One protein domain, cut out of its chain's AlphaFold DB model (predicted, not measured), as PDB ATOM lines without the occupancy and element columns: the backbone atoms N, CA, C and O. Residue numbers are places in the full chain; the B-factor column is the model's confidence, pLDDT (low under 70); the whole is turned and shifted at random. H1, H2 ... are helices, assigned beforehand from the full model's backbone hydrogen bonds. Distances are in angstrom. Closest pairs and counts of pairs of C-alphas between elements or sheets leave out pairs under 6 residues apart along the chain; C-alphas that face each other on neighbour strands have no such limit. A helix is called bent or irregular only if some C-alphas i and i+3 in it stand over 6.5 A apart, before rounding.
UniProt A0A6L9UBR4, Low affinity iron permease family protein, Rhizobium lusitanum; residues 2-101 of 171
ATOM      1  N   THR A   2      -6.580  48.861  39.575       54.47
ATOM      2  CA  THR A   2      -6.531  48.961  38.094       54.47
ATOM      3  C   THR A   2      -5.955  50.268  37.520       54.47
ATOM      4  O   THR A   2      -5.292  50.240  36.487       54.47
ATOM      5  N   ARG A   3      -6.146  51.428  38.171       50.88
ATOM      6  CA  ARG A   3      -5.604  52.711  37.664       50.88
ATOM      7  C   ARG A   3      -4.070  52.783  37.692       50.88
ATOM      8  O   ARG A   3      -3.485  53.314  36.754       50.88
ATOM      9  N   LEU A   4      -3.425  52.222  38.719       61.03
ATOM     10  CA  LEU A   4      -1.960  52.201  38.836       61.03
ATOM     11  C   LEU A   4      -1.329  51.322  37.752       61.03
ATOM     12  O   LEU A   4      -0.347  51.725  37.139       61.03
ATOM     13  N   THR A   5      -1.946  50.180  37.444       63.38
ATOM     14  CA  THR A   5      -1.492  49.271  36.387       63.38
ATOM     15  C   THR A   5      -1.574  49.921  35.007       63.38
ATOM     16  O   THR A   5      -0.660  49.760  34.206       63.38
ATOM     17  N   HIS A   6      -2.617  50.713  34.736       63.47
ATOM     18  CA  HIS A   6      -2.758  51.436  33.466       63.47
ATOM     19  C   HIS A   6      -1.756  52.590  33.310       63.47
ATOM     20  O   HIS A   6      -1.200  52.764  32.224       63.47
ATOM     21  N   VAL A   7      -1.502  53.361  34.373       69.12
ATOM     22  CA  VAL A   7      -0.520  54.463  34.350       69.12
ATOM     23  C   VAL A   7       0.904  53.916  34.246       69.12
ATOM     24  O   VAL A   7       1.666  54.379  33.401       69.12
ATOM     25  N   PHE A   8       1.233  52.881  35.022       70.62
ATOM     26  CA  PHE A   8       2.521  52.193  34.947       70.62
ATOM     27  C   PHE A   8       2.749  51.573  33.568       70.62
ATOM     28  O   PHE A   8       3.806  51.771  32.984       70.62
ATOM     29  N   THR A   9       1.747  50.895  33.002       66.50
ATOM     30  CA  THR A   9       1.861  50.299  31.662       66.50
ATOM     31  C   THR A   9       2.086  51.364  30.589       66.50
ATOM     32  O   THR A   9       2.949  51.181  29.737       66.50
ATOM     33  N   ARG A  10       1.369  52.500  30.626       67.69
ATOM     34  CA  ARG A  10       1.606  53.603  29.674       67.69
ATOM     35  C   ARG A  10       2.987  54.229  29.847       67.69
ATOM     36  O   ARG A  10       3.660  54.463  28.851       67.69
ATOM     37  N   PHE A  11       3.415  54.473  31.083       70.38
ATOM     38  CA  PHE A  11       4.750  54.993  31.369       70.38
ATOM     39  C   PHE A  11       5.840  54.028  30.890       70.38
ATOM     40  O   PHE A  11       6.745  54.440  30.177       70.38
ATOM     41  N   ALA A  12       5.714  52.737  31.195       66.25
ATOM     42  CA  ALA A  12       6.655  51.709  30.771       66.25
ATOM     43  C   ALA A  12       6.725  51.578  29.241       66.25
ATOM     44  O   ALA A  12       7.818  51.432  28.706       66.25
ATOM     45  N   VAL A  13       5.594  51.679  28.531       66.50
ATOM     46  CA  VAL A  13       5.566  51.677  27.057       66.50
ATOM     47  C   VAL A  13       6.285  52.900  26.494       66.50
ATOM     48  O   VAL A  13       7.153  52.742  25.644       66.50
ATOM     49  N   VAL A  14       6.001  54.101  27.008       67.00
ATOM     50  CA  VAL A  14       6.676  55.331  26.562       67.00
ATOM     51  C   VAL A  14       8.177  55.265  26.854       67.00
ATOM     52  O   VAL A  14       8.984  55.544  25.976       67.00
ATOM     53  N   VAL A  15       8.580  54.832  28.051       68.81
ATOM     54  CA  VAL A  15      10.001  54.686  28.405       68.81
ATOM     55  C   VAL A  15      10.684  53.624  27.539       68.81
ATOM     56  O   VAL A  15      11.800  53.848  27.076       68.81
ATOM     57  N   SER A  16      10.022  52.501  27.256       65.06
ATOM     58  CA  SER A  16      10.554  51.435  26.397       65.06
ATOM     59  C   SER A  16      10.722  51.892  24.940       65.06
ATOM     60  O   SER A  16      11.784  51.675  24.357       65.06
ATOM     61  N   GLU A  17       9.741  52.611  24.384       67.06
ATOM     62  CA  GLU A  17       9.826  53.204  23.042       67.06
ATOM     63  C   GLU A  17      10.934  54.258  22.935       67.06
ATOM     64  O   GLU A  17      11.554  54.410  21.884       67.06
ATOM     65  N   TRP A  18      11.196  54.995  24.015       66.38
ATOM     66  CA  TRP A  18      12.224  56.029  24.043       66.38
ATOM     67  C   TRP A  18      13.623  55.440  24.227       66.38
ATOM     68  O   TRP A  18      14.543  55.832  23.512       66.38
ATOM     69  N   THR A  19      13.788  54.454  25.109       68.06
ATOM     70  CA  THR A  19      15.093  53.827  25.388       68.06
ATOM     71  C   THR A  19      15.704  53.190  24.130       68.06
ATOM     72  O   THR A  19      16.920  53.194  23.966       68.06
ATOM     73  N   GLY A  20      14.882  52.698  23.198       62.62
ATOM     74  CA  GLY A  20      15.357  52.110  21.940       62.62
ATOM     75  C   GLY A  20      15.765  53.108  20.846       62.62
ATOM     76  O   GLY A  20      16.284  52.689  19.811       62.62
ATOM     77  N   LYS A  21      15.530  54.420  21.015       76.81
ATOM     78  CA  LYS A  21      15.763  55.416  19.954       76.81
ATOM     79  C   LYS A  21      17.191  55.979  20.018       76.81
ATOM     80  O   LYS A  21      17.573  56.518  21.057       76.81
ATOM     81  N   PRO A  22      17.941  56.011  18.896       74.62
ATOM     82  CA  PRO A  22      19.295  56.581  18.848       74.62
ATOM     83  C   PRO A  22      19.382  58.027  19.362       74.62
ATOM     84  O   PRO A  22      20.368  58.414  19.980       74.62
ATOM     85  N   ALA A  23      18.324  58.821  19.166       77.12
ATOM     86  CA  ALA A  23      18.249  60.198  19.654       77.12
ATOM     87  C   ALA A  23      18.326  60.308  21.190       77.12
ATOM     88  O   ALA A  23      18.899  61.266  21.703       77.12
ATOM     89  N   ILE A  24      17.790  59.330  21.930       82.31
ATOM     90  CA  ILE A  24      17.832  59.327  23.399       82.31
ATOM     91  C   ILE A  24      19.231  58.992  23.903       82.31
ATOM     92  O   ILE A  24      19.680  59.594  24.873       82.31
ATOM     93  N   PHE A  25      19.954  58.111  23.209       79.50
ATOM     94  CA  PHE A  25      21.359  57.849  23.508       79.50
ATOM     95  C   PHE A  25      22.217  59.111  23.350       79.50
ATOM     96  O   PHE A  25      22.995  59.441  24.242       79.50
ATOM     97  N   VAL A  26      22.030  59.858  22.254       87.62
ATOM     98  CA  VAL A  26      22.742  61.128  22.029       87.62
ATOM     99  C   VAL A  26      22.403  62.147  23.120       87.62
ATOM    100  O   VAL A  26      23.310  62.762  23.673       87.62
ATOM    101  N   LEU A  27      21.126  62.288  23.486       87.25
ATOM    102  CA  LEU A  27      20.713  63.180  24.574       87.25
ATOM    103  C   LEU A  27      21.314  62.771  25.924       87.25
ATOM    104  O   LEU A  27      21.839  63.628  26.629       87.25
ATOM    105  N   ALA A  28      21.291  61.480  26.267       85.31
ATOM    106  CA  ALA A  28      21.893  60.970  27.496       85.31
ATOM    107  C   ALA A  28      23.404  61.245  27.535       85.31
ATOM    108  O   ALA A  28      23.923  61.708  28.550       85.31
ATOM    109  N   LEU A  29      24.102  61.038  26.414       89.69
ATOM    110  CA  LEU A  29      25.523  61.347  26.290       89.69
ATOM    111  C   LEU A  29      25.794  62.847  26.473       89.69
ATOM    112  O   LEU A  29      26.679  63.221  27.240       89.69
ATOM    113  N   CYS A  30      25.004  63.713  25.833       92.81
ATOM    114  CA  CYS A  30      25.091  65.160  26.025       92.81
ATOM    115  C   CYS A  30      24.849  65.563  27.485       92.81
ATOM    116  O   CYS A  30      25.568  66.415  28.002       92.81
ATOM    117  N   SER A  31      23.884  64.943  28.172       89.88
ATOM    118  CA  SER A  31      23.633  65.190  29.594       89.88
ATOM    119  C   SER A  31      24.822  64.799  30.474       89.88
ATOM    120  O   SER A  31      25.172  65.558  31.375       89.88
ATOM    121  N   VAL A  32      25.484  63.669  30.198       90.56
ATOM    122  CA  VAL A  32      26.695  63.247  30.927       90.56
ATOM    123  C   VAL A  32      27.855  64.217  30.681       90.56
ATOM    124  O   VAL A  32      28.543  64.602  31.627       90.56
ATOM    125  N   ILE A  33      28.047  64.666  29.436       93.31
ATOM    126  CA  ILE A  33      29.073  65.660  29.086       93.31
ATOM    127  C   ILE A  33      28.806  66.986  29.803       93.31
ATOM    128  O   ILE A  33      29.721  67.553  30.400       93.31
ATOM    129  N   LEU A  34      27.559  67.467  29.782       92.75
ATOM    130  CA  LEU A  34      27.164  68.703  30.455       92.75
ATOM    131  C   LEU A  34      27.395  68.607  31.964       92.75
ATOM    132  O   LEU A  34      27.957  69.522  32.559       92.75
ATOM    133  N   TRP A  35      27.019  67.484  32.579       90.69
ATOM    134  CA  TRP A  35      27.285  67.244  33.991       90.69
ATOM    135  C   TRP A  35      28.789  67.298  34.286       90.69
ATOM    136  O   TRP A  35      29.205  68.071  35.148       90.69
ATOM    137  N   GLY A  36      29.618  66.591  33.509       89.75
ATOM    138  CA  GLY A  36      31.078  66.632  33.638       89.75
ATOM    139  C   GLY A  36      31.654  68.047  33.501       89.75
ATOM    140  O   GLY A  36      32.528  68.431  34.277       89.75
ATOM    141  N   ALA A  37      31.109  68.850  32.582       91.44
ATOM    142  CA  ALA A  37      31.491  70.247  32.376       91.44
ATOM    143  C   ALA A  37      31.100  71.173  33.540       91.44
ATOM    144  O   ALA A  37      31.751  72.193  33.749       91.44
ATOM    145  N   THR A  38      30.078  70.822  34.331       90.12
ATOM    146  CA  THR A  38      29.757  71.541  35.579       90.12
ATOM    147  C   THR A  38      30.673  71.161  36.748       90.12
ATOM    148  O   THR A  38      30.758  71.913  37.715       90.12
ATOM    149  N   GLY A  39      31.411  70.049  36.659       88.38
ATOM    150  CA  GLY A  39      32.318  69.566  37.710       88.38
ATOM    151  C   GLY A  39      33.362  70.577  38.208       88.38
ATOM    152  O   GLY A  39      33.483  70.734  39.425       88.38
ATOM    153  N   PRO A  40      34.060  71.327  37.329       88.12
ATOM    154  CA  PRO A  40      35.014  72.362  37.730       88.12
ATOM    155  C   PRO A  40      34.403  73.482  38.581       88.12
ATOM    156  O   PRO A  40      35.071  73.989  39.476       88.12
ATOM    157  N   ILE A  41      33.131  73.834  38.348       90.88
ATOM    158  CA  ILE A  41      32.409  74.859  39.126       90.88
ATOM    159  C   ILE A  41      32.186  74.374  40.566       90.88
ATOM    160  O   ILE A  41      32.261  75.154  41.511       90.88
ATOM    161  N   PHE A  42      31.951  73.073  40.741       84.94
ATOM    162  CA  PHE A  42      31.736  72.434  42.041       84.94
ATOM    163  C   PHE A  42      33.008  71.808  42.629       84.94
ATOM    164  O   PHE A  42      32.912  71.006  43.560       84.94
ATOM    165  N   HIS A  43      34.183  72.139  42.079       88.44
ATOM    166  CA  HIS A  43      35.484  71.604  42.493       88.44
ATOM    167  C   HIS A  43      35.536  70.067  42.571       88.44
ATOM    168  O   HIS A  43      36.277  69.518  43.382       88.44
ATOM    169  N   TYR A  44      34.733  69.364  41.761       84.00
ATOM    170  CA  TYR A  44      34.590  67.904  41.825       84.00
ATOM    171  C   TYR A  44      34.293  67.365  43.240       84.00
ATOM    172  O   TYR A  44      34.753  66.284  43.607       84.00
ATOM    173  N   SER A  45      33.519  68.121  44.028       88.50
ATOM    174  CA  SER A  45      33.198  67.789  45.421       88.50
ATOM    175  C   SER A  45      32.576  66.400  45.603       88.50
ATOM    176  O   SER A  45      31.901  65.873  44.714       88.50
ATOM    177  N   ASP A  46      32.712  65.848  46.811       90.19
ATOM    178  CA  ASP A  46      32.108  64.563  47.179       90.19
ATOM    179  C   ASP A  46      30.588  64.558  46.963       90.19
ATOM    180  O   ASP A  46      30.025  63.571  46.503       90.19
ATOM    181  N   THR A  47      29.915  65.688  47.213       88.44
ATOM    182  CA  THR A  47      28.470  65.823  46.965       88.44
ATOM    183  C   THR A  47      28.146  65.776  45.472       88.44
ATOM    184  O   THR A  47      27.178  65.134  45.071       88.44
ATOM    185  N   TRP A  48      28.964  66.408  44.629       89.94
ATOM    186  CA  TRP A  48      28.774  66.394  43.179       89.94
ATOM    187  C   TRP A  48      28.889  64.969  42.611       89.94
ATOM    188  O   TRP A  48      28.023  64.546  41.842       89.94
ATOM    189  N   GLN A  49      29.877  64.188  43.063       88.44
ATOM    190  CA  GLN A  49      30.033  62.775  42.684       88.44
ATOM    191  C   GLN A  49      28.918  61.887  43.260       88.44
ATOM    192  O   GLN A  49      28.380  61.017  42.569       88.44
ATOM    193  N   LEU A  50      28.531  62.124  44.519       90.19
ATOM    194  CA  LEU A  50      27.466  61.381  45.193       90.19
ATOM    195  C   LEU A  50      26.140  61.500  44.435       90.19
ATOM    196  O   LEU A  50      25.437  60.502  44.273       90.19
ATOM    197  N   VAL A  51      25.810  62.696  43.939       90.00
ATOM    198  CA  VAL A  51      24.561  62.955  43.210       90.00
ATOM    199  C   VAL A  51      24.461  62.105  41.943       90.00
ATOM    200  O   VAL A  51      23.423  61.470  41.735       90.00
ATOM    201  N   ILE A  52      25.507  62.023  41.110       89.62
ATOM    202  CA  ILE A  52      25.425  61.214  39.881       89.62
ATOM    203  C   ILE A  52      25.391  59.714  40.174       89.62
ATOM    204  O   ILE A  52      24.647  58.975  39.530       89.62
ATOM    205  N   ASN A  53      26.160  59.261  41.164       89.94
ATOM    206  CA  ASN A  53      26.242  57.845  41.502       89.94
ATOM    207  C   ASN A  53      24.902  57.358  42.078       89.94
ATOM    208  O   ASN A  53      24.324  56.368  41.621       89.94
ATOM    209  N   THR A  54      24.338  58.133  43.007       92.62
ATOM    210  CA  THR A  54      23.051  57.825  43.640       92.62
ATOM    211  C   THR A  54      21.912  57.862  42.623       92.62
ATOM    212  O   THR A  54      21.100  56.940  42.566       92.62
ATOM    213  N   SER A  55      21.867  58.891  41.770       90.56
ATOM    214  CA  SER A  55      20.817  59.017  40.751       90.56
ATOM    215  C   SER A  55      20.891  57.908  39.702       90.56
ATOM    216  O   SER A  55      19.873  57.281  39.411       90.56
ATOM    217  N   THR A  56      22.084  57.595  39.193       90.31
ATOM    218  CA  THR A  56      22.271  56.516  38.214       90.31
ATOM    219  C   THR A  56      21.888  55.165  38.805       90.31
ATOM    220  O   THR A  56      21.252  54.365  38.124       90.31
ATOM    221  N   THR A  57      22.195  54.923  40.081       91.19
ATOM    222  CA  THR A  57      21.806  53.689  40.779       91.19
ATOM    223  C   THR A  57      20.288  53.550  40.872       91.19
ATOM    224  O   THR A  57      19.751  52.501  40.521       91.19
ATOM    225  N   ILE A  58      19.573  54.611  41.266       90.88
ATOM    226  CA  ILE A  58      18.101  54.608  41.320       90.88
ATOM    227  C   ILE A  58      17.512  54.380  39.924       90.88
ATOM    228  O   ILE A  58      16.648  53.520  39.754       90.88
ATOM    229  N   VAL A  59      17.991  55.118  38.917       86.88
ATOM    230  CA  VAL A  59      17.519  54.982  37.532       86.88
ATOM    231  C   VAL A  59      17.768  53.570  37.019       86.88
ATOM    232  O   VAL A  59      16.867  52.975  36.447       86.88
ATOM    233  N   THR A  60      18.950  53.008  37.267       88.38
ATOM    234  CA  THR A  60      19.303  51.648  36.845       88.38
ATOM    235  C   THR A  60      18.433  50.613  37.545       88.38
ATOM    236  O   THR A  60      17.920  49.710  36.893       88.38
ATOM    237  N   PHE A  61      18.199  50.755  38.850       87.25
ATOM    238  CA  PHE A  61      17.322  49.858  39.598       87.25
ATOM    239  C   PHE A  61      15.898  49.864  39.030       87.25
ATOM    240  O   PHE A  61      15.337  48.806  38.743       87.25
ATOM    241  N   LEU A  62      15.341  51.049  38.769       82.88
ATOM    242  CA  LEU A  62      14.044  51.186  38.101       82.88
ATOM    243  C   LEU A  62      14.072  50.612  36.678       82.88
ATOM    244  O   LEU A  62      13.148  49.905  36.280       82.88
ATOM    245  N   MET A  63      15.140  50.873  35.927       82.62
ATOM    246  CA  MET A  63      15.331  50.396  34.560       82.62
ATOM    247  C   MET A  63      15.356  48.871  34.492       82.62
ATOM    248  O   MET A  63      14.761  48.304  33.584       82.62
ATOM    249  N   VAL A  64      15.983  48.197  35.458       83.69
ATOM    250  CA  VAL A  64      15.995  46.733  35.548       83.69
ATOM    251  C   VAL A  64      14.569  46.191  35.669       83.69
ATOM    252  O   VAL A  64      14.207  45.297  34.909       83.69
ATOM    253  N   PHE A  65      13.718  46.767  36.525       75.31
ATOM    254  CA  PHE A  65      12.308  46.353  36.609       75.31
ATOM    255  C   PHE A  65      11.516  46.659  35.335       75.31
ATOM    256  O   PHE A  65      10.705  45.843  34.896       75.31
ATOM    257  N   LEU A  66      11.744  47.825  34.723       74.06
ATOM    258  CA  LEU A  66      11.079  48.203  33.472       74.06
ATOM    259  C   LEU A  66      11.477  47.275  32.321       74.06
ATOM    260  O   LEU A  66      10.612  46.817  31.571       74.06
ATOM    261  N   LEU A  67      12.766  46.955  32.216       77.69
ATOM    262  CA  LEU A  67      13.307  46.047  31.217       77.69
ATOM    263  C   LEU A  67      12.792  44.626  31.442       77.69
ATOM    264  O   LEU A  67      12.356  44.001  30.484       77.69
ATOM    265  N   GLN A  68      12.751  44.141  32.685       69.44
ATOM    266  CA  GLN A  68      12.178  42.831  33.013       69.44
ATOM    267  C   GLN A  68      10.690  42.739  32.639       69.44
ATOM    268  O   GLN A  68      10.250  41.722  32.101       69.44
ATOM    269  N   ASN A  69       9.907  43.800  32.861       68.69
ATOM    270  CA  ASN A  69       8.498  43.841  32.456       68.69
ATOM    271  C   ASN A  69       8.335  43.829  30.924       68.69
ATOM    272  O   ASN A  69       7.484  43.109  30.399       68.69
ATOM    273  N   ALA A  70       9.171  44.583  30.200       66.38
ATOM    274  CA  ALA A  70       9.194  44.567  28.736       66.38
ATOM    275  C   ALA A  70       9.609  43.186  28.193       66.38
ATOM    276  O   ALA A  70       8.892  42.604  27.381       66.38
ATOM    277  N   GLN A  71      10.681  42.604  28.740       68.44
ATOM    278  CA  GLN A  71      11.166  41.262  28.405       68.44
ATOM    279  C   GLN A  71      10.099  40.189  28.652       68.44
ATOM    280  O   GLN A  71       9.893  39.319  27.811       68.44
ATOM    281  N   THR A  72       9.363  40.269  29.767       65.62
ATOM    282  CA  THR A  72       8.284  39.316  30.080       65.62
ATOM    283  C   THR A  72       7.170  39.355  29.030       65.62
ATOM    284  O   THR A  72       6.603  38.316  28.683       65.62
ATOM    285  N   ARG A  73       6.852  40.539  28.493       69.50
ATOM    286  CA  ARG A  73       5.839  40.700  27.441       69.50
ATOM    287  C   ARG A  73       6.332  40.186  26.089       69.50
ATOM    288  O   ARG A  73       5.571  39.518  25.389       69.50
ATOM    289  N   ASP A  74       7.583  40.466  25.744       72.19
ATOM    290  CA  ASP A  74       8.169  40.065  24.463       72.19
ATOM    291  C   ASP A  74       8.332  38.541  24.368       72.19
ATOM    292  O   ASP A  74       7.966  37.950  23.352       72.19
ATOM    293  N   THR A  75       8.747  37.879  25.454       71.06
ATOM    294  CA  THR A  75       8.804  36.407  25.531       71.06
ATOM    295  C   THR A  75       7.437  35.767  25.271       71.06
ATOM    296  O   THR A  75       7.336  34.833  24.474       71.06
ATOM    297  N   ARG A  76       6.360  36.305  25.863       70.25
ATOM    298  CA  ARG A  76       4.986  35.813  25.638       70.25
ATOM    299  C   ARG A  76       4.527  36.004  24.189       70.25
ATOM    300  O   ARG A  76       3.855  35.140  23.635       70.25
ATOM    301  N   ALA A  77       4.889  37.124  23.563       67.38
ATOM    302  CA  ALA A  77       4.548  37.390  22.167       67.38
ATOM    303  C   ALA A  77       5.291  36.454  21.196       67.38
ATOM    304  O   ALA A  77       4.713  36.018  20.200       67.38
ATOM    305  N   ILE A  78       6.553  36.121  21.490       76.56
ATOM    306  CA  ILE A  78       7.333  35.142  20.719       76.56
ATOM    307  C   ILE A  78       6.696  33.752  20.817       76.56
ATOM    308  O   ILE A  78       6.489  33.113  19.788       76.56
ATOM    309  N   GLN A  79       6.323  33.316  22.023       75.00
ATOM    310  CA  GLN A  79       5.635  32.038  22.239       75.00
ATOM    311  C   GLN A  79       4.313  31.957  21.468       75.00
ATOM    312  O   GLN A  79       4.077  30.980  20.765       75.00
ATOM    313  N   ALA A  80       3.490  33.010  21.498       69.25
ATOM    314  CA  ALA A  80       2.238  33.051  20.738       69.25
ATOM    315  C   ALA A  80       2.456  32.909  19.219       69.25
ATOM    316  O   ALA A  80       1.751  32.143  18.566       69.25
ATOM    317  N   LYS A  81       3.467  33.590  18.661       68.81
ATOM    318  CA  LYS A  81       3.813  33.482  17.233       68.81
ATOM    319  C   LYS A  81       4.349  32.100  16.853       68.81
ATOM    320  O   LYS A  81       4.019  31.599  15.783       68.81
ATOM    321  N   LEU A  82       5.170  31.488  17.709       75.00
ATOM    322  CA  LEU A  82       5.648  30.115  17.511       75.00
ATOM    323  C   LEU A  82       4.486  29.120  17.559       75.00
ATOM    324  O   LEU A  82       4.393  28.256  16.693       75.00
ATOM    325  N   ASN A  83       3.573  29.291  18.513       71.94
ATOM    326  CA  ASN A  83       2.372  28.471  18.634       71.94
ATOM    327  C   ASN A  83       1.490  28.576  17.381       71.94
ATOM    328  O   ASN A  83       1.033  27.554  16.880       71.94
ATOM    329  N   GLU A  84       1.309  29.772  16.816       73.06
ATOM    330  CA  GLU A  84       0.562  29.968  15.566       73.06
ATOM    331  C   GLU A  84       1.268  29.350  14.342       73.06
ATOM    332  O   GLU A  84       0.613  28.745  13.491       73.06
ATOM    333  N   LEU A  85       2.603  29.409  14.267       71.88
ATOM    334  CA  LEU A  85       3.378  28.731  13.219       71.88
ATOM    335  C   LEU A  85       3.277  27.198  13.327       71.88
ATOM    336  O   LEU A  85       3.159  26.514  12.312       71.88
ATOM    337  N   ILE A  86       3.291  26.644  14.540       70.31
ATOM    338  CA  ILE A  86       3.080  25.206  14.766       70.31
ATOM    339  C   ILE A  86       1.653  24.817  14.363       70.31
ATOM    340  O   ILE A  86       1.480  23.820  13.679       70.31
ATOM    341  N   LEU A  87       0.648  25.629  14.707       65.44
ATOM    342  CA  LEU A  87      -0.756  25.354  14.380       65.44
ATOM    343  C   LEU A  87      -1.054  25.417  12.868       65.44
ATOM    344  O   LEU A  87      -1.953  24.732  12.383       65.44
ATOM    345  N   THR A  88      -0.346  26.282  12.131       62.88
ATOM    346  CA  THR A  88      -0.560  26.527  10.690       62.88
ATOM    347  C   THR A  88       0.354  25.700   9.787       62.88
ATOM    348  O   THR A  88      -0.006  25.416   8.642       62.88
ATOM    349  N   SER A  89       1.523  25.282  10.278       55.94
ATOM    350  CA  SER A  89       2.342  24.275   9.609       55.94
ATOM    351  C   SER A  89       1.770  22.884   9.886       55.94
ATOM    352  O   SER A  89       1.194  22.629  10.935       55.94
ATOM    353  N   ALA A  90       1.927  21.937   8.960       53.00
ATOM    354  CA  ALA A  90       1.541  20.537   9.171       53.00
ATOM    355  C   ALA A  90       2.453  19.811  10.196       53.00
ATOM    356  O   ALA A  90       2.730  18.620  10.056       53.00
ATOM    357  N   ALA A  91       2.971  20.534  11.192       51.06
ATOM    358  CA  ALA A  91       3.676  20.000  12.337       51.06
ATOM    359  C   ALA A  91       2.636  19.740  13.430       51.06
ATOM    360  O   ALA A  91       2.041  20.658  13.978       51.06
ATOM    361  N   GLU A  92       2.388  18.459  13.685       50.47
ATOM    362  CA  GLU A  92       1.533  17.917  14.741       50.47
ATOM    363  C   GLU A  92       1.391  18.867  15.953       50.47
ATOM    364  O   GLU A  92       2.389  19.220  16.581       50.47
ATOM    365  N   ASN A  93       0.145  19.225  16.301       53.84
ATOM    366  CA  ASN A  93      -0.326  20.100  17.401       53.84
ATOM    367  C   ASN A  93       0.269  19.838  18.810       53.84
ATOM    368  O   ASN A  93      -0.157  20.434  19.795       53.84
ATOM    369  N   ARG A  94       1.214  18.907  18.937       55.03
ATOM    370  CA  ARG A  94       1.746  18.333  20.173       55.03
ATOM    371  C   ARG A  94       2.776  19.208  20.892       55.03
ATOM    372  O   ARG A  94       3.164  18.854  21.999       55.03
ATOM    373  N   PHE A  95       3.229  20.303  20.273       55.56
ATOM    374  CA  PHE A  95       4.258  21.198  20.830       55.56
ATOM    375  C   PHE A  95       3.739  22.592  21.213       55.56
ATOM    376  O   PHE A  95       4.491  23.384  21.774       55.56
ATOM    377  N   VAL A  96       2.465  22.892  20.938       54.88
ATOM    378  CA  VAL A  96       1.844  24.163  21.330       54.88
ATOM    379  C   VAL A  96       1.672  24.199  22.851       54.88
ATOM    380  O   VAL A  96       1.009  23.329  23.415       54.88
ATOM    381  N   GLY A  97       2.248  25.207  23.511       59.09
ATOM    382  CA  GLY A  97       2.101  25.424  24.954       59.09
ATOM    383  C   GLY A  97       3.112  24.703  25.853       59.09
ATOM    384  O   GLY A  97       2.902  24.695  27.067       59.09
ATOM    385  N   ILE A  98       4.201  24.140  25.300       59.66
ATOM    386  CA  ILE A  98       5.313  23.508  26.051       59.66
ATOM    387  C   ILE A  98       5.860  24.379  27.178       59.66
ATOM    388  O   ILE A  98       6.236  23.874  28.229       59.66
ATOM    389  N   GLU A  99       5.846  25.690  26.989       57.78
ATOM    390  CA  GLU A  99       6.280  26.677  27.970       57.78
ATOM    391  C   GLU A  99       5.450  26.731  29.264       57.78
ATOM    392  O   GLU A  99       5.910  27.310  30.244       57.78
ATOM    393  N   ASN A 100       4.232  26.179  29.259       58.62
ATOM    394  CA  ASN A 100       3.316  26.180  30.401       58.62
ATOM    395  C   ASN A 100       3.140  24.783  31.018       58.62
ATOM    396  O   ASN A 100       2.355  24.640  31.954       58.62
ATOM    397  N   LEU A 101       3.808  23.760  30.477       63.28
ATOM    398  CA  LEU A 101       3.757  22.407  31.024       63.28
ATOM    399  C   LEU A 101       4.621  22.319  32.284       63.28
ATOM    400  O   LEU A 101       5.713  22.883  32.343       63.28
TER     401      LEU A 101
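AT A GLANCE: This is residues 2 to 101 of the 171 residues of the protein "Low affinity iron permease family protein" of Rhizobium lusitanum (UniProt A0A6L9UBR4). One very long helix, H3, makes the length of this model, and H1 crosses it at about its middle like a crossbar, with residues 2 to 7 sticking out past the crossing. H2 runs back alongside the earlier part of H3 without touching it, an open pairing, while the tail of residues 89 to 101 folds back beside the far end of H3. The printed part has 100 residues with three named helices, H1, H2 and H3 in that order, and no named strand; the class is all helix. The whole is extended, with a radius of gyration of the C-alphas of 21.3 A, and its outline is a rod spanning 69 by 30 by 23 A.

HOW THE PARTS SIT: Begin at residue 2 and go along H1, residues 2 to 19; its residues 2 to 7 stand free. Look next at H2, residues 22 to 38: it is close to H1 but not clearly touching, with the closest C-alphas, those of Trp 18 and Ile 24, 6.5 A apart. The lines of H1 and H2 are about perpendicular, at 84 degrees. Residues 20 to 31, of which 22 to 31 belong to H2, stand free. Go on to H3, residues 46 to 88, which touches H1; their closest C-alphas, those of Ala 12 and Leu 66, are 6.3 A apart. H1 touches H3 with residues 12 to 16 alone, and H3 touches H1 with residues 66 to 70 alone; the two lines are about perpendicular, at 82 degrees. H2 and H3 are near each other, with no pair of C-alphas within 8 A but 6 pairs within 10 A. In H1 and H2 every backbone O i to N i+4 pair is within hydrogen-bond range; in H3, 38 of 39 are.

IN THESE COORDINATES: Find C-alpha 2 at (-6.531, 48.961, 38.094); from there H1 runs 25.5 A to C-alpha 19. Find C-alpha 22 at (19.295, 56.581, 18.848), where H2 begins; it measures 24.8 A to C-alpha 38. H3 starts at C-alpha 46 and runs 62.0 A to C-alpha 88 at (-0.560, 26.527, 10.690); none of the three helices is bent.

THE WHOLE: The two C-alphas farthest apart are those of His 43 and Ala 90, at 69.8 A. The printed part has no cut; the link from H1 to H2 is tight, and that from H2 to H3, with 7 residues, is short. Residues 89 to 101 hold no named element. Look in the B-factor column for the pLDDT: its mean over the printed part is 75.2, and 41 residues are under 70, among them residues 12 to 20, 68 to 73 and 87 to 101.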